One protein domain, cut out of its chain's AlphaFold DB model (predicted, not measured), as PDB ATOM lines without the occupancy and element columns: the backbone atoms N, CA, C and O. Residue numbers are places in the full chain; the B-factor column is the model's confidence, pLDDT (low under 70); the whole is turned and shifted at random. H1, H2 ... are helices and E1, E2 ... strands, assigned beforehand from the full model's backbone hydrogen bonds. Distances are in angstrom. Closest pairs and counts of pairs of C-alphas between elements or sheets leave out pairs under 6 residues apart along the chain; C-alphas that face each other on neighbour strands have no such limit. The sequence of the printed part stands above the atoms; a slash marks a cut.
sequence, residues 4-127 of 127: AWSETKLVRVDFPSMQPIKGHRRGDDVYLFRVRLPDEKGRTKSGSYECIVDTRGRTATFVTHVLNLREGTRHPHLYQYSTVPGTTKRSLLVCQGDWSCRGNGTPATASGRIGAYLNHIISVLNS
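Overview. This is residues 4 to 127 of the 127 residues of an uncharacterized protein of marine metagenome (UniProt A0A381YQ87). A strongly twisted antiparallel sheet of five strands has one long helix, H3, slanting over one face; the other face bears no named helix. Two very short helices, H1 and H2, sit off the sheet and pack on the beginning of H3. The printed part has 124 residues with the named elements H1, H2, E1, E2, E3, E4, E5 and H3 along the chain, and the sheet's order is E1, E2, E3, E5, E4. The class is mixed, helices and strands, with under half of the residues in named elements. The whole is compact, with a radius of gyration of the C-alphas of 13.9 A, and rounded, spanning 39 by 32 by 28 A.

Arrangement. H1, residues 5 to 8, touches H3, residues 110 to 126, with the closest C-alphas, Thr 8 and Ser 111, 4.7 A apart. H2, residues 11 to 14, also touches H3; the closest C-alphas are those of Val 11 and Ser 111, 5.3 A apart. E1, residues 32 to 38, and E2, residues 48 to 54, form a hairpin, with N 35 and O 51 at 3.0 A. E2 and E3, residues 63 to 66, form another, with N 54 and O 63 at 2.8 A; E1, E2 and E3 are a meander, each strand the antiparallel neighbour of the one before. E4, residues 78 to 83, and E5, residues 90 to 94, form a third hairpin, with N 91 and O 82 at 2.8 A. E5 is also the antiparallel neighbour of E3, with N 66 and O 92 at 2.8 A, and E1 and E4 are the edge strands. H3 is on the sheet at a height of 9.5 A, two layers with the helix on one face. It lies over E2 and runs slantwise to the strands, at 46 degrees to E2 on the local plane. In H3 every O i to N i+4 pair is within hydrogen-bond range; H1 and H2 are too short for such a pair, and in each the one O i to N i+3 pair is within range.

Along the chain. H1, residues 5 to 8, begins at C-alpha 5 (-29.730, 42.028, 26.139), and H2 holds residues 11 to 14. E1, residues 32 to 38, is 19.5 A long and begins at C-alpha 32 (-36.755, 49.816, 24.362). E2, residues 48 to 54, is 18.8 A long, and E3 holds residues 63 to 66. E4, residues 78 to 83, is 13.4 A and E5, residues 90 to 94, is 13.5 A. H3, residues 110 to 126, is 24.3 A long and ends at C-alpha 126 (-41.413, 47.170, 2.380).

Size, cuts and confidence. The C-alphas farthest apart, Gly 27 and Gly 72, are 40.5 A apart. The printed part has no cut. The links from H2 to E1, E3 to E4 and E5 to H3 are long. Mean pLDDT of the printed part is 87.0; residues 57 to 60 and 99 to 107 are under 70.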
ATOM      1  N   ALA A   4     -33.579  39.944  27.619       83.19
ATOM      2  CA  ALA A   4     -32.222  39.929  28.150       83.19
ATOM      3  C   ALA A   4     -31.237  40.313  27.036       83.19
ATOM      4  O   ALA A   4     -31.105  39.629  26.017       83.19
ATOM      5  N   TRP A   5     -30.569  41.454  27.184       86.44
ATOM      6  CA  TRP A   5     -29.730  42.028  26.139       86.44
ATOM      7  C   TRP A   5     -28.534  41.140  25.805       86.44
ATOM      8  O   TRP A   5     -28.146  41.039  24.637       86.44
ATOM      9  N   SER A   6     -27.976  40.452  26.803       85.56
ATOM     10  CA  SER A   6     -26.891  39.488  26.619       85.56
ATOM     11  C   SER A   6     -27.250  38.340  25.667       85.56
ATOM     12  O   SER A   6     -26.375  37.851  24.948       85.56
ATOM     13  N   GLU A   7     -28.530  37.979  25.575       85.31
ATOM     14  CA  GLU A   7     -29.044  36.921  24.702       85.31
ATOM     15  C   GLU A   7     -29.292  37.389  23.263       85.31
ATOM     16  O   GLU A   7     -29.656  36.581  22.410       85.31
ATOM     17  N   THR A   8     -29.087  38.676  22.962       84.50
ATOM     18  CA  THR A   8     -29.295  39.266  21.624       84.50
ATOM     19  C   THR A   8     -28.029  39.314  20.767       84.50
ATOM     20  O   THR A   8     -28.026  39.892  19.683       84.50
ATOM     21  N   LYS A   9     -26.920  38.728  21.232       86.00
ATOM     22  CA  LYS A   9     -25.619  38.817  20.546       86.00
ATOM     23  C   LYS A   9     -25.671  38.367  19.087       86.00
ATOM     24  O   LYS A   9     -25.100  39.053  18.249       86.00
ATOM     25  N   LEU A  10     -26.361  37.264  18.793       88.44
ATOM     26  CA  LEU A  10     -26.431  36.714  17.437       88.44
ATOM     27  C   LEU A  10     -27.230  37.626  16.508       88.44
ATOM     28  O   LEU A  10     -26.733  38.006  15.458       88.44
ATOM     29  N   VAL A  11     -28.409  38.085  16.938       90.50
ATOM     30  CA  VAL A  11     -29.222  38.993  16.111       90.50
ATOM     31  C   VAL A  11     -28.527  40.338  15.866       90.50
ATOM     32  O   VAL A  11     -28.754  40.979  14.849       90.50
ATOM     33  N   ARG A  12     -27.622  40.777  16.747       92.19
ATOM     34  CA  ARG A  12     -26.825  41.997  16.527       92.19
ATOM     35  C   ARG A  12     -25.764  41.852  15.433       92.19
ATOM     36  O   ARG A  12     -25.265  42.877  14.983       92.19
ATOM     37  N   VAL A  13     -25.416  40.631  15.023       92.50
ATOM     38  CA  VAL A  13     -24.561  40.396  13.848       92.50
ATOM     39  C   VAL A  13     -25.333  40.750  12.578       92.50
ATOM     40  O   VAL A  13     -24.829  41.510  11.757       92.50
ATOM     41  N   ASP A  14     -26.582  40.288  12.479       91.62
ATOM     42  CA  ASP A  14     -27.456  40.551  11.328       91.62
ATOM     43  C   ASP A  14     -28.017  41.986  11.340       91.62
ATOM     44  O   ASP A  14     -28.207  42.612  10.299       91.62
ATOM     45  N   PHE A  15     -28.240  42.541  12.535       95.50
ATOM     46  CA  PHE A  15     -28.778  43.884  12.759       95.50
ATOM     47  C   PHE A  15     -27.800  44.741  13.585       95.50
ATOM     48  O   PHE A  15     -28.076  45.070  14.745       95.50
ATOM     49  N   PRO A  16     -26.657  45.170  13.016       94.88
ATOM     50  CA  PRO A  16     -25.589  45.859  13.756       94.88
ATOM     51  C   PRO A  16     -25.986  47.247  14.275       94.88
ATOM     52  O   PRO A  16     -25.397  47.766  15.224       94.88
ATOM     53  N   SER A  17     -27.020  47.854  13.687       96.19
ATOM     54  CA  SER A  17     -27.595  49.118  14.153       96.19
ATOM     55  C   SER A  17     -28.417  48.970  15.442       96.19
ATOM     56  O   SER A  17     -28.802  49.983  16.035       96.19
ATOM     57  N   MET A  18     -28.684  47.734  15.883       95.44
ATOM     58  CA  MET A  18     -29.518  47.451  17.040       95.44
ATOM     59  C   MET A  18     -28.814  47.836  18.345       95.44
ATOM     60  O   MET A  18     -27.739  47.330  18.682       95.44
ATOM     61  N   GLN A  19     -29.425  48.753  19.096       94.19
ATOM     62  CA  GLN A  19     -28.839  49.324  20.309       94.19
ATOM     63  C   GLN A  19     -29.906  49.624  21.365       94.19
ATOM     64  O   GLN A  19     -30.978  50.123  21.021       94.19
ATOM     65  N   PRO A  20     -29.629  49.389  22.660       92.69
ATOM     66  CA  PRO A  20     -30.602  49.655  23.706       92.69
ATOM     67  C   PRO A  20     -30.749  51.167  23.904       92.69
ATOM     68  O   PRO A  20     -29.775  51.919  23.800       92.69
ATOM     69  N   ILE A  21     -31.956  51.633  24.216       91.38
ATOM     70  CA  ILE A  21     -32.178  53.050  24.518       91.38
ATOM     71  C   ILE A  21     -31.800  53.315  25.977       91.38
ATOM     72  O   ILE A  21     -32.261  52.641  26.903       91.38
ATOM     73  N   LYS A  22     -30.945  54.322  26.192       86.75
ATOM     74  CA  LYS A  22     -30.504  54.737  27.531       86.75
ATOM     75  C   LYS A  22     -31.718  55.095  28.398       86.75
ATOM     76  O   LYS A  22     -32.614  55.794  27.946       86.75
ATOM     77  N   GLY A  23     -31.739  54.606  29.637       85.62
ATOM     78  CA  GLY A  23     -32.856  54.812  30.571       85.62
ATOM     79  C   GLY A  23     -34.019  53.825  30.414       85.62
ATOM     80  O   GLY A  23     -34.854  53.740  31.304       85.62
ATOM     81  N   HIS A  24     -34.041  53.012  29.351       86.75
ATOM     82  CA  HIS A  24     -35.068  51.991  29.113       86.75
ATOM     83  C   HIS A  24     -34.515  50.570  29.266       86.75
ATOM     84  O   HIS A  24     -34.805  49.675  28.469       86.75
ATOM     85  N   ARG A  25     -33.710  50.371  30.312       85.56
ATOM     86  CA  ARG A  25     -33.159  49.073  30.708       85.56
ATOM     87  C   ARG A  25     -33.155  48.919  32.227       85.56
ATOM     88  O   ARG A  25     -32.979  49.915  32.929       85.56
ATOM     89  N   ARG A  26     -33.282  47.692  32.726       86.00
ATOM     90  CA  ARG A  26     -33.117  47.340  34.145       86.00
ATOM     91  C   ARG A  26     -32.219  46.112  34.245       86.00
ATOM     92  O   ARG A  26     -32.635  45.011  33.923       86.00
ATOM     93  N   GLY A  27     -30.974  46.304  34.677       86.00
ATOM     94  CA  GLY A  27     -29.972  45.239  34.596       86.00
ATOM     95  C   GLY A  27     -29.715  44.852  33.138       86.00
ATOM     96  O   GLY A  27     -29.375  45.724  32.330       86.00
ATOM     97  N   ASP A  28     -29.893  43.569  32.821       85.44
ATOM     98  CA  ASP A  28     -29.782  43.036  31.457       85.44
ATOM     99  C   ASP A  28     -31.098  43.130  30.663       85.44
ATOM    100  O   ASP A  28     -31.090  43.015  29.442       85.44
ATOM    101  N   ASP A  29     -32.227  43.406  31.319       86.44
ATOM    102  CA  ASP A  29     -33.511  43.562  30.639       86.44
ATOM    103  C   ASP A  29     -33.573  44.880  29.866       86.44
ATOM    104  O   ASP A  29     -33.445  45.967  30.441       86.44
ATOM    105  N   VAL A  30     -33.847  44.798  28.566       89.06
ATOM    106  CA  VAL A  30     -34.065  45.950  27.688       89.06
ATOM    107  C   VAL A  30     -35.538  46.058  27.317       89.06
ATOM    108  O   VAL A  30     -36.149  45.126  26.790       89.06
ATOM    109  N   TYR A  31     -36.095  47.236  27.595       90.00
ATOM    110  CA  TYR A  31     -37.498  47.571  27.363       90.00
ATOM    111  C   TYR A  31     -37.719  48.301  26.045       90.00
ATOM    112  O   TYR A  31     -38.740  48.096  25.400       90.00
ATOM    113  N   LEU A  32     -36.768  49.152  25.658       92.81
ATOM    114  CA  LEU A  32     -36.755  49.816  24.362       92.81
ATOM    115  C   LEU A  32     -35.380  49.667  23.720       92.81
ATOM    116  O   LEU A  32     -34.354  49.938  24.353       92.81
ATOM    117  N   PHE A  33     -35.357  49.335  22.437       94.31
ATOM    118  CA  PHE A  33     -34.146  49.407  21.627       94.31
ATOM    119  C   PHE A  33     -34.423  50.106  20.301       94.31
ATOM    120  O   PHE A  33     -35.535  50.077  19.777       94.31
ATOM    121  N   ARG A  34     -33.397  50.763  19.767       95.88
ATOM    122  CA  ARG A  34     -33.409  51.330  18.421       95.88
ATOM    123  C   ARG A  34     -32.819  50.340  17.432       95.88
ATOM    124  O   ARG A  34     -31.904  49.599  17.789       95.88
ATOM    125  N   VAL A  35     -33.290  50.384  16.197       97.38
ATOM    126  CA  VAL A  35     -32.719  49.648  15.064       97.38
ATOM    127  C   VAL A  35     -32.992  50.426  13.779       97.38
ATOM    128  O   VAL A  35     -34.016  51.097  13.656       97.38
ATOM    129  N   ARG A  36     -32.056  50.374  12.832       97.75
ATOM    130  CA  ARG A  36     -32.261  50.873  11.468       97.75
ATOM    131  C   ARG A  36     -32.591  49.704  10.558       97.75
ATOM    132  O   ARG A  36     -31.819  48.746  10.524       97.75
ATOM    133  N   LEU A  37     -33.706  49.807   9.844       97.12
ATOM    134  CA  LEU A  37     -34.179  48.799   8.895       97.12
ATOM    135  C   LEU A  37     -34.118  49.355   7.465       97.12
ATOM    136  O   LEU A  37     -34.288  50.564   7.290       97.12
ATOM    137  N   PRO A  38     -33.861  48.521   6.447       96.62
ATOM    138  CA  PRO A  38     -33.789  48.972   5.060       96.62
ATOM    139  C   PRO A  38     -35.125  49.547   4.578       96.62
ATOM    140  O   PRO A  38     -36.195  49.016   4.880       96.62
ATOM    141  N   ASP A  39     -35.039  50.637   3.819       96.31
ATOM    142  CA  ASP A  39     -36.158  51.237   3.095       96.31
ATOM    143  C   ASP A  39     -35.936  51.057   1.595       96.31
ATOM    144  O   ASP A  39     -35.210  51.817   0.957       96.31
ATOM    145  N   GLU A  40     -36.572  50.036   1.037       95.62
ATOM    146  CA  GLU A  40     -36.434  49.638  -0.366       95.62
ATOM    147  C   GLU A  40     -37.381  50.426  -1.280       95.62
ATOM    148  O   GLU A  40     -37.265  50.376  -2.503       95.62
ATOM    149  N   LYS A  41     -38.319  51.184  -0.695       93.38
ATOM    150  CA  LYS A  41     -39.363  51.925  -1.419       93.38
ATOM    151  C   LYS A  41     -39.200  53.442  -1.348       93.38
ATOM    152  O   LYS A  41     -40.071  54.172  -1.817       93.38
ATOM    153  N   GLY A  42     -38.101  53.929  -0.770       93.88
ATOM    154  CA  GLY A  42     -37.770  55.354  -0.700       93.88
ATOM    155  C   GLY A  42     -38.761  56.187   0.121       93.88
ATOM    156  O   GLY A  42     -38.956  57.374  -0.158       93.88
ATOM    157  N   ARG A  43     -39.406  55.581   1.124       93.88
ATOM    158  CA  ARG A  43     -40.439  56.204   1.973       93.88
ATOM    159  C   ARG A  43     -39.856  57.072   3.097       93.88
ATOM    160  O   ARG A  43     -40.573  57.856   3.722       93.88
ATOM    161  N   THR A  44     -38.558  56.963   3.362       95.19
ATOM    162  CA  THR A  44     -37.842  57.617   4.467       95.19
ATOM    163  C   THR A  44     -36.866  58.680   3.978       95.19
ATOM    164  O   THR A  44     -36.396  58.673   2.838       95.19
ATOM    165  N   LYS A  45     -36.527  59.637   4.847       88.06
ATOM    166  CA  LYS A  45     -35.583  60.718   4.501       88.06
ATOM    167  C   LYS A  45     -34.138  60.232   4.320       88.06
ATOM    168  O   LYS A  45     -33.373  60.891   3.631       88.06
ATOM    169  N   SER A  46     -33.776  59.099   4.921       89.31
ATOM    170  CA  SER A  46     -32.389  58.634   5.069       89.31
ATOM    171  C   SER A  46     -32.084  57.304   4.369       89.31
ATOM    172  O   SER A  46     -31.034  56.724   4.630       89.31
ATOM    173  N   GLY A  47     -32.999  56.781   3.543       93.38
ATOM    174  CA  GLY A  47     -32.840  55.469   2.891       93.38
ATOM    175  C   GLY A  47     -32.885  54.283   3.864       93.38
ATOM    176  O   GLY A  47     -32.433  53.188   3.550       93.38
ATOM    177  N   SER A  48     -33.389  54.506   5.077       97.25
ATOM    178  CA  SER A  48     -33.597  53.485   6.103       97.25
ATOM    179  C   SER A  48     -34.662  53.958   7.082       97.25
ATOM    180  O   SER A  48     -34.718  55.144   7.418       97.25
ATOM    181  N   TYR A  49     -35.487  53.041   7.575       97.38
ATOM    182  CA  TYR A  49     -36.418  53.311   8.661       97.38
ATOM    183  C   TYR A  49     -35.660  53.416   9.980       97.38
ATOM    184  O   TYR A  49     -34.950  52.495  10.384       97.38
ATOM    185  N   GLU A  50     -35.835  54.537  10.673       97.25
ATOM    186  CA  GLU A  50     -35.428  54.672  12.066       97.25
ATOM    187  C   GLU A  50     -36.541  54.130  12.956       97.25
ATOM    188  O   GLU A  50     -37.593  54.763  13.104       97.25
ATOM    189  N   CYS A  51     -36.294  52.960  13.543       96.94
ATOM    190  CA  CYS A  51     -37.267  52.234  14.338       96.94
ATOM    191  C   CYS A  51     -36.896  52.221  15.823       96.94
ATOM    192  O   CYS A  51     -35.725  52.090  16.195       96.94
ATOM    193  N   ILE A  52     -37.913  52.300  16.677       96.00
ATOM    194  CA  ILE A  52     -37.830  51.958  18.098       96.00
ATOM    195  C   ILE A  52     -38.773  50.796  18.360       96.00
ATOM    196  O   ILE A  52     -39.959  50.885  18.056       96.00
ATOM    197  N   VAL A  53     -38.240  49.728  18.937       94.06
ATOM    198  CA  VAL A  53     -39.005  48.546  19.316       94.06
ATOM    199  C   VAL A  53     -39.237  48.571  20.820       94.06
ATOM    200  O   VAL A  53     -38.284  48.636  21.599       94.06
ATOM    201  N   ASP A  54     -40.504  48.519  21.218       91.44
ATOM    202  CA  ASP A  54     -40.945  48.354  22.598       91.44
ATOM    203  C   ASP A  54     -41.236  46.884  22.896       91.44
ATOM    204  O   ASP A  54     -42.101  46.262  22.277       91.44
ATOM    205  N   THR A  55     -40.516  46.326  23.866       87.31
ATOM    206  CA  THR A  55     -40.643  44.923  24.279       87.31
ATOM    207  C   THR A  55     -41.639  44.734  25.431       87.31
ATOM    208  O   THR A  55     -42.050  43.616  25.757       87.31
ATOM    209  N   ARG A  56     -42.118  45.822  26.046       82.06
ATOM    210  CA  ARG A  56     -43.007  45.793  27.223       82.06
ATOM    211  C   ARG A  56     -44.459  45.425  26.916       82.06
ATOM    212  O   ARG A  56     -45.278  45.468  27.831       82.06
ATOM    213  N   GLY A  57     -44.798  45.065  25.679       65.50
ATOM    214  CA  GLY A  57     -46.172  44.758  25.283       65.50
ATOM    215  C   GLY A  57     -46.877  43.782  26.236       65.50
ATOM    216  O   GLY A  57     -46.314  42.752  26.632       65.50
ATOM    217  N   ARG A  58     -48.126  44.119  26.598       54.00
ATOM    218  CA  ARG A  58     -48.968  43.380  27.564       54.00
ATOM    219  C   ARG A  58     -49.258  41.932  27.138       54.00
ATOM    220  O   ARG A  58     -49.505  41.092  27.993       54.00
ATOM    221  N   THR A  59     -49.167  41.627  25.844       57.34
ATOM    222  CA  THR A  59     -49.473  40.320  25.230       57.34
ATOM    223  C   THR A  59     -48.235  39.552  24.747       57.34
ATOM    224  O   THR A  59     -48.360  38.617  23.966       57.34
ATOM    225  N   ALA A  60     -47.028  39.923  25.199       58.44
ATOM    226  CA  ALA A  60     -45.753  39.412  24.660       58.44
ATOM    227  C   ALA A  60     -45.512  39.745  23.169       58.44
ATOM    228  O   ALA A  60     -44.671  39.129  22.516       58.44
ATOM    229  N   THR A  61     -46.223  40.748  22.660       75.38
ATOM    230  CA  THR A  61     -46.045  41.323  21.326       75.38
ATOM    231  C   THR A  61     -45.080  42.503  21.429       75.38
ATOM    232  O   THR A  61     -45.272  43.392  22.261       75.38
ATOM    233  N   PHE A  62     -44.040  42.521  20.601       87.25
ATOM    234  CA  PHE A  62     -43.209  43.712  20.422       87.25
ATOM    235  C   PHE A  62     -43.987  44.771  19.643       87.25
ATOM    236  O   PHE A  62     -44.856  44.419  18.855       87.25
ATOM    237  N   VAL A  63     -43.716  46.055  19.865       90.25
ATOM    238  CA  VAL A  63     -44.367  47.164  19.146       90.25
ATOM    239  C   VAL A  63     -43.305  48.022  18.485       90.25
ATOM    240  O   VAL A  63     -42.377  48.466  19.155       90.25
ATOM    241  N   THR A  64     -43.442  48.288  17.186       94.31
ATOM    242  CA  THR A  64     -42.479  49.115  16.449       94.31
ATOM    243  C   THR A  64     -43.020  50.514  16.168       94.31
ATOM    244  O   THR A  64     -44.109  50.687  15.622       94.31
ATOM    245  N   HIS A  65     -42.203  51.508  16.505       95.06
ATOM    246  CA  HIS A  65     -42.380  52.927  16.227       95.06
ATOM    247  C   HIS A  65     -41.433  53.358  15.103       95.06
ATOM    248  O   HIS A  65     -40.220  53.225  15.255       95.06
ATOM    249  N   VAL A  66     -41.957  53.940  14.027       96.12
ATOM    250  CA  VAL A  66     -41.180  54.551  12.935       96.12
ATOM    251  C   VAL A  66     -41.090  56.062  13.144       96.12
ATOM    252  O   VAL A  66     -42.088  56.708  13.475       96.12
ATOM    253  N   LEU A  67     -39.897  56.633  12.959       95.50
ATOM    254  CA  LEU A  67     -39.603  58.020  13.346       95.50
ATOM    255  C   LEU A  67     -39.373  58.993  12.181       95.50
ATOM    256  O   LEU A  67     -39.404  60.201  12.401       95.50
ATOM    257  N   ASN A  68     -39.086  58.503  10.974       95.38
ATOM    258  CA  ASN A  68     -38.439  59.306   9.927       95.38
ATOM    259  C   ASN A  68     -39.059  59.165   8.523       95.38
ATOM    260  O   ASN A  68     -38.354  59.321   7.517       95.38
ATOM    261  N   LEU A  69     -40.367  58.901   8.439       93.81
ATOM    262  CA  LEU A  69     -41.074  58.979   7.157       93.81
ATOM    263  C   LEU A  69     -40.905  60.362   6.515       93.81
ATOM    264  O   LEU A  69     -40.832  61.392   7.199       93.81
ATOM    265  N   ARG A  70     -40.858  60.385   5.183       93.00
ATOM    266  CA  ARG A  70     -40.968  61.628   4.419       93.00
ATOM    267  C   ARG A  70     -42.364  62.217   4.602       93.00
ATOM    268  O   ARG A  70     -43.360  61.503   4.711       93.00
ATOM    269  N   GLU A  71     -42.425  63.539   4.637       88.38
ATOM    270  CA  GLU A  71     -43.697  64.251   4.712       88.38
ATOM    271  C   GLU A  71     -44.547  63.953   3.469       88.38
ATOM    272  O   GLU A  71     -44.012  63.722   2.386       88.38
ATOM    273  N   GLY A  72     -45.867  63.857   3.645       86.00
ATOM    274  CA  GLY A  72     -46.796  63.481   2.573       86.00
ATOM    275  C   GLY A  72     -46.741  62.008   2.140       86.00
ATOM    276  O   GLY A  72     -47.543  61.595   1.305       86.00
ATOM    277  N   THR A  73     -45.848  61.186   2.703       89.94
ATOM    278  CA  THR A  73     -45.775  59.761   2.351       89.94
ATOM    279  C   THR A  73     -46.907  58.981   3.002       89.94
ATOM    280  O   THR A  73     -46.967  58.847   4.224       89.94
ATOM    281  N   ARG A  74     -47.783  58.408   2.175       86.81
ATOM    282  CA  ARG A  74     -48.778  57.432   2.621       86.81
ATOM    283  C   ARG A  74     -48.115  56.064   2.741       86.81
ATOM    284  O   ARG A  74     -47.576  55.548   1.766       86.81
ATOM    285  N   HIS A  75     -48.191  55.463   3.923       92.31
ATOM    286  CA  HIS A  75     -47.652  54.131   4.169       92.31
ATOM    287  C   HIS A  75     -48.781  53.204   4.644       92.31
ATOM    288  O   HIS A  75     -49.352  53.452   5.705       92.31
ATOM    289  N   PRO A  76     -49.121  52.134   3.902       88.94
ATOM    290  CA  PRO A  76     -50.312  51.318   4.175       88.94
ATOM    291  C   PRO A  76     -50.281  50.650   5.556       88.94
ATOM    292  O   PRO A  76     -51.314  50.499   6.198       88.94
ATOM    293  N   HIS A  77     -49.084  50.317   6.039       91.69
ATOM    294  CA  HIS A  77     -48.887  49.670   7.337       91.69
ATOM    295  C   HIS A  77     -48.492  50.623   8.475       91.69
ATOM    296  O   HIS A  77     -48.127  50.151   9.545       91.69
ATOM    297  N   LEU A  78     -48.561  51.946   8.282       91.50
ATOM    298  CA  LEU A  78     -48.320  52.933   9.341       91.50
ATOM    299  C   LEU A  78     -49.562  53.811   9.477       91.50
ATOM    300  O   LEU A  78     -49.756  54.746   8.706       91.50
ATOM    301  N   TYR A  79     -50.424  53.479  10.434       81.12
ATOM    302  CA  TYR A  79     -51.784  54.031  10.503       81.12
ATOM    303  C   TYR A  79     -52.066  54.809  11.787       81.12
ATOM    304  O   TYR A  79     -53.000  55.607  11.819       81.12
ATOM    305  N   GLN A  80     -51.271  54.604  12.840       88.19
ATOM    306  CA  GLN A  80     -51.532  55.211  14.139       88.19
ATOM    307  C   GLN A  80     -50.391  56.132  14.562       88.19
ATOM    308  O   GLN A  80     -49.259  55.692  14.781       88.19
ATOM    309  N   TYR A  81     -50.712  57.416  14.720       90.94
ATOM    310  CA  TYR A  81     -49.828  58.373  15.374       90.94
ATOM    311  C   TYR A  81     -49.653  58.000  16.843       90.94
ATOM    312  O   TYR A  81     -50.612  57.687  17.547       90.94
ATOM    313  N   SER A  82     -48.410  58.040  17.302       92.50
ATOM    314  CA  SER A  82     -48.047  57.708  18.671       92.50
ATOM    315  C   SER A  82     -46.836  58.522  19.112       92.50
ATOM    316  O   SER A  82     -46.216  59.251  18.334       92.50
ATOM    317  N   THR A  83     -46.468  58.373  20.374       93.62
ATOM    318  CA  THR A  83     -45.258  58.954  20.945       93.62
ATOM    319  C   THR A  83     -44.415  57.824  21.508       93.62
ATOM    320  O   THR A  83     -44.940  56.909  22.142       93.62
ATOM    321  N   VAL A  84     -43.106  57.874  21.263       90.88
ATOM    322  CA  VAL A  84     -42.176  56.881  21.805       90.88
ATOM    323  C   VAL A  84     -42.281  56.915  23.333       90.88
ATOM    324  O   VAL A  84     -42.081  57.985  23.922       90.88
ATOM    325  N   PRO A  85     -42.587  55.789  23.998       88.81
ATOM    326  CA  PRO A  85     -42.939  55.826  25.409       88.81
ATOM    327  C   PRO A  85     -41.798  56.351  26.285       88.81
ATOM    328  O   PRO A  85     -40.656  55.918  26.152       88.81
ATOM    329  N   GLY A  86     -42.126  57.239  27.224       86.12
ATOM    330  CA  GLY A  86     -41.140  57.908  28.081       86.12
ATOM    331  C   GLY A  86     -40.425  59.088  27.415       86.12
ATOM    332  O   GLY A  86     -39.465  59.609  27.972       86.12
ATOM    333  N   THR A  87     -40.878  59.525  26.239       87.06
ATOM    334  CA  THR A  87     -40.338  60.694  25.532       87.06
ATOM    335  C   THR A  87     -41.470  61.552  24.962       87.06
ATOM    336  O   THR A  87     -42.630  61.154  24.994       87.06
ATOM    337  N   THR A  88     -41.133  62.707  24.387       90.12
ATOM    338  CA  THR A  88     -42.048  63.542  23.585       90.12
ATOM    339  C   THR A  88     -41.880  63.322  22.076       90.12
ATOM    340  O   THR A  88     -42.453  64.048  21.260       90.12
ATOM    341  N   LYS A  89     -41.075  62.329  21.665       91.50
ATOM    342  CA  LYS A  89     -40.758  62.095  20.254       91.50
ATOM    343  C   LYS A  89     -41.947  61.450  19.542       91.50
ATOM    344  O   LYS A  89     -42.314  60.310  19.833       91.50
ATOM    345  N   ARG A  90     -42.519  62.179  18.579       93.56
ATOM    346  CA  ARG A  90     -43.596  61.687  17.706       93.56
ATOM    347  C   ARG A  90     -43.122  60.504  16.859       93.56
ATOM    348  O   ARG A  90     -41.962  60.441  16.452       93.56
ATOM    349  N   SER A  91     -44.040  59.582  16.596       94.56
ATOM    350  CA  SER A  91     -43.807  58.346  15.852       94.56
ATOM    351  C   SER A  91     -45.082  57.862  15.163       94.56
ATOM    352  O   SER A  91     -46.182  58.320  15.480       94.56
ATOM    353  N   LEU A  92     -44.929  56.906  14.255       94.25
ATOM    354  CA  LEU A  92     -46.025  56.130  13.682       94.25
ATOM    355  C   LEU A  92     -45.859  54.656  14.045       94.25
ATOM    356  O   LEU A  92     -44.754  54.121  13.957       94.25
ATOM    357  N   LEU A  93     -46.943  54.005  14.455       93.31
ATOM    358  CA  LEU A  93     -46.933  52.585  14.801       93.31
ATOM    359  C   LEU A  93     -47.081  51.705  13.564       93.31
ATOM    360  O   LEU A  93     -47.911  51.975  12.692       93.31
ATOM    361  N   VAL A  94     -46.307  50.621  13.539       92.88
ATOM    362  CA  VAL A  94     -46.412  49.568  12.524       92.88
ATOM    363  C   VAL A  94     -47.636  48.691  12.775       92.88
ATOM    364  O   VAL A  94     -47.818  48.145  13.864       92.88
ATOM    365  N   CYS A  95     -48.449  48.490  11.736       87.44
ATOM    366  CA  CYS A  95     -49.464  47.443  11.671       87.44
ATOM    367  C   CYS A  95     -48.799  46.090  11.471       87.44
ATOM    368  O   CYS A  95     -48.694  45.577  10.362       87.44
ATOM    369  N   GLN A  96     -48.321  45.525  12.566       79.69
ATOM    370  CA  GLN A  96     -47.582  44.268  12.572       79.69
ATOM    371  C   GLN A  96     -48.475  43.015  12.559       79.69
ATOM    372  O   GLN A  96     -47.943  41.908  12.570       79.69
ATOM    373  N   GLY A  97     -49.804  43.170  12.542       74.38
ATOM    374  CA  GLY A  97     -50.751  42.060  12.680       74.38
ATOM    375  C   GLY A  97     -50.686  41.386  14.057       74.38
ATOM    376  O   GLY A  97     -50.081  41.916  14.992       74.38
ATOM    377  N   ASP A  98     -51.303  40.209  14.180       70.19
ATOM    378  CA  ASP A  98     -51.221  39.374  15.387       70.19
ATOM    379  C   ASP A  98     -49.902  38.584  15.419       70.19
ATOM    380  O   ASP A  98     -49.861  37.354  15.351       70.19
ATOM    381  N   TRP A  99     -48.780  39.312  15.460       68.06
ATOM    382  CA  TRP A  99     -47.475  38.703  15.695       68.06
ATOM    383  C   TRP A  99     -47.407  38.216  17.145       68.06
ATOM    384  O   TRP A  99     -47.017  38.949  18.060       68.06
ATOM    385  N   SER A 100     -47.801  36.968  17.374       62.12
ATOM    386  CA  SER A 100     -47.657  36.327  18.675       62.12
ATOM    387  C   SER A 100     -46.419  35.433  18.687       62.12
ATOM    388  O   SER A 100     -46.260  34.520  17.879       62.12
ATOM    389  N   CYS A 101     -45.545  35.638  19.674       57.94
ATOM    390  CA  CYS A 101     -44.405  34.760  19.956       57.94
ATOM    391  C   CYS A 101     -44.835  33.373  20.504       57.94
ATOM    392  O   CYS A 101     -44.090  32.752  21.262       57.94
ATOM    393  N   ARG A 102     -46.079  32.944  20.241       53.41
ATOM    394  CA  ARG A 102     -46.769  31.816  20.885       53.41
ATOM    395  C   ARG A 102     -47.163  30.696  19.912       53.41
ATOM    396  O   ARG A 102     -47.726  29.705  20.358       53.41
ATOM    397  N   GLY A 103     -46.868  30.821  18.616       49.41
ATOM    398  CA  GLY A 103     -47.122  29.763  17.629       49.41
ATOM    399  C   GLY A 103     -46.015  28.699  17.573       49.41
ATOM    400  O   GLY A 103     -44.868  28.976  17.934       49.41
ATOM    401  N   ASN A 104     -46.336  27.513  17.034       46.78
ATOM    402  CA  ASN A 104     -45.443  26.346  16.854       46.78
ATOM    403  C   ASN A 104     -44.206  26.578  15.948       46.78
ATOM    404  O   ASN A 104     -43.429  25.654  15.737       46.78
ATOM    405  N   GLY A 105     -43.999  27.792  15.426       56.84
ATOM    406  CA  GLY A 105     -42.818  28.191  14.649       56.84
ATOM    407  C   GLY A 105     -41.994  29.313  15.290       56.84
ATOM    408  O   GLY A 105     -41.079  29.838  14.662       56.84
ATOM    409  N   THR A 106     -42.318  29.724  16.521       61.47
ATOM    410  CA  THR A 106     -41.591  30.811  17.185       61.47
ATOM    411  C   THR A 106     -40.231  30.301  17.668       61.47
ATOM    412  O   THR A 106     -40.199  29.318  18.413       61.47
ATOM    413  N   PRO A 107     -39.106  30.955  17.327       65.00
ATOM    414  CA  PRO A 107     -37.804  30.511  17.801       65.00
ATOM    415  C   PRO A 107     -37.746  30.417  19.332       65.00
ATOM    416  O   PRO A 107     -38.275  31.270  20.055       65.00
ATOM    417  N   ALA A 108     -37.093  29.369  19.837       72.81
ATOM    418  CA  ALA A 108     -36.983  29.129  21.274       72.81
ATOM    419  C   ALA A 108     -36.124  30.196  21.978       72.81
ATOM    420  O   ALA A 108     -36.396  30.542  23.126       72.81
ATOM    421  N   THR A 109     -35.126  30.747  21.281       81.38
ATOM    422  CA  THR A 109     -34.153  31.702  21.830       81.38
ATOM    423  C   THR A 109     -34.597  33.155  21.660       81.38
ATOM    424  O   THR A 109     -35.257  33.510  20.680       81.38
ATOM    425  N   ALA A 110     -34.179  34.036  22.577       81.44
ATOM    426  CA  ALA A 110     -34.463  35.470  22.489       81.44
ATOM    427  C   ALA A 110     -33.918  36.103  21.195       81.44
ATOM    428  O   ALA A 110     -34.646  36.831  20.520       81.44
ATOM    429  N   SER A 111     -32.681  35.764  20.798       86.62
ATOM    430  CA  SER A 111     -32.111  36.181  19.504       86.62
ATOM    431  C   SER A 111     -32.987  35.759  18.326       86.62
ATOM    432  O   SER A 111     -33.283  36.588  17.471       86.62
ATOM    433  N   GLY A 112     -33.446  34.503  18.297       86.75
ATOM    434  CA  GLY A 112     -34.302  34.020  17.217       86.75
ATOM    435  C   GLY A 112     -35.635  34.768  17.160       86.75
ATOM    436  O   GLY A 112     -36.063  35.172  16.083       86.75
ATOM    437  N   ARG A 113     -36.269  35.024  18.313       85.56
ATOM    438  CA  ARG A 113     -37.539  35.771  18.383       85.56
ATOM    439  C   ARG A 113     -37.396  37.196  17.867       85.56
ATOM    440  O   ARG A 113     -38.245  37.650  17.105       85.56
ATOM    441  N   ILE A 114     -36.332  37.891  18.267       88.94
ATOM    442  CA  ILE A 114     -36.072  39.258  17.802       88.94
ATOM    443  C   ILE A 114     -35.732  39.257  16.318       88.94
ATOM    444  O   ILE A 114     -36.304  40.056  15.589       88.94
ATOM    445  N   GLY A 115     -34.863  38.357  15.858       90.88
ATOM    446  CA  GLY A 115     -34.502  38.267  14.443       90.88
ATOM    447  C   GLY A 115     -35.723  38.015  13.562       90.88
ATOM    448  O   GLY A 115     -35.956  38.747  12.603       90.88
ATOM    449  N   ALA A 116     -36.565  37.049  13.938       89.19
ATOM    450  CA  ALA A 116     -37.818  36.764  13.242       89.19
ATOM    451  C   ALA A 116     -38.757  37.981  13.224       89.19
ATOM    452  O   ALA A 116     -39.294  38.324  12.173       89.19
ATOM    453  N   TYR A 117     -38.904  38.675  14.357       90.69
ATOM    454  CA  TYR A 117     -39.720  39.885  14.431       90.69
ATOM    455  C   TYR A 117     -39.171  41.019  13.557       90.69
ATOM    456  O   TYR A 117     -39.930  41.654  12.834       90.69
ATOM    457  N   LEU A 118     -37.862  41.280  13.584       93.88
ATOM    458  CA  LEU A 118     -37.260  42.339  12.773       93.88
ATOM    459  C   LEU A 118     -37.403  42.052  11.276       93.88
ATOM    460  O   LEU A 118     -37.743  42.963  10.525       93.88
ATOM    461  N   ASN A 119     -37.239  40.797  10.854       93.25
ATOM    462  CA  ASN A 119     -37.489  40.381   9.472       93.25
ATOM    463  C   ASN A 119     -38.957  40.564   9.067       93.25
ATOM    464  O   ASN A 119     -39.242  41.074   7.984       93.25
ATOM    465  N   HIS A 120     -39.895  40.217   9.952       92.12
ATOM    466  CA  HIS A 120     -41.319  40.486   9.740       92.12
ATOM    467  C   HIS A 120     -41.592  41.984   9.554       92.12
ATOM    468  O   HIS A 120     -42.238  42.386   8.590       92.12
ATOM    469  N   ILE A 121     -41.036  42.834  10.421       94.38
ATOM    470  CA  ILE A 121     -41.200  44.287  10.312       94.38
ATOM    471  C   ILE A 121     -40.567  44.833   9.026       94.38
ATOM    472  O   ILE A 121     -41.167  45.703   8.401       94.38
ATOM    473  N   ILE A 122     -39.415  44.319   8.583       95.38
ATOM    474  CA  ILE A 122     -38.836  44.678   7.276       95.38
ATOM    475  C   ILE A 122     -39.823  44.375   6.149       95.38
ATOM    476  O   ILE A 122     -40.058  45.242   5.309       95.38
ATOM    477  N   SER A 123     -40.417  43.180   6.148       93.62
ATOM    478  CA  SER A 123     -41.392  42.779   5.132       93.62
ATOM    479  C   SER A 123     -42.614  43.702   5.127       93.62
ATOM    480  O   SER A 123     -42.996  44.195   4.072       93.62
ATOM    481  N   VAL A 124     -43.165  44.028   6.301       93.25
ATOM    482  CA  VAL A 124     -44.325  44.927   6.451       93.25
ATOM    483  C   VAL A 124     -44.009  46.377   6.059       93.25
ATOM    484  O   VAL A 124     -44.858  47.097   5.535       93.25
ATOM    485  N   LEU A 125     -42.798  46.854   6.337       94.88
ATOM    486  CA  LEU A 125     -42.383  48.206   5.957       94.88
ATOM    487  C   LEU A 125     -42.075  48.318   4.460       94.88
ATOM    488  O   LEU A 125     -42.190  49.404   3.891       94.88
ATOM    489  N   ASN A 126     -41.722  47.213   3.807       94.38
ATOM    490  CA  ASN A 126     -41.413  47.170   2.380       94.38
ATOM    491  C   ASN A 126     -42.508  46.506   1.529       94.38
ATOM    492  O   ASN A 126     -42.322  46.351   0.324       94.38
ATOM    493  N   SER A 127     -43.685  46.204   2.084       91.31
ATOM    494  CA  SER A 127     -44.876  45.810   1.315       91.31
ATOM    495  C   SER A 127     -45.590  46.980   0.655       91.31
ATOM    496  O   SER A 127     -45.227  48.165   0.892       91.31
TER     497      SER A 127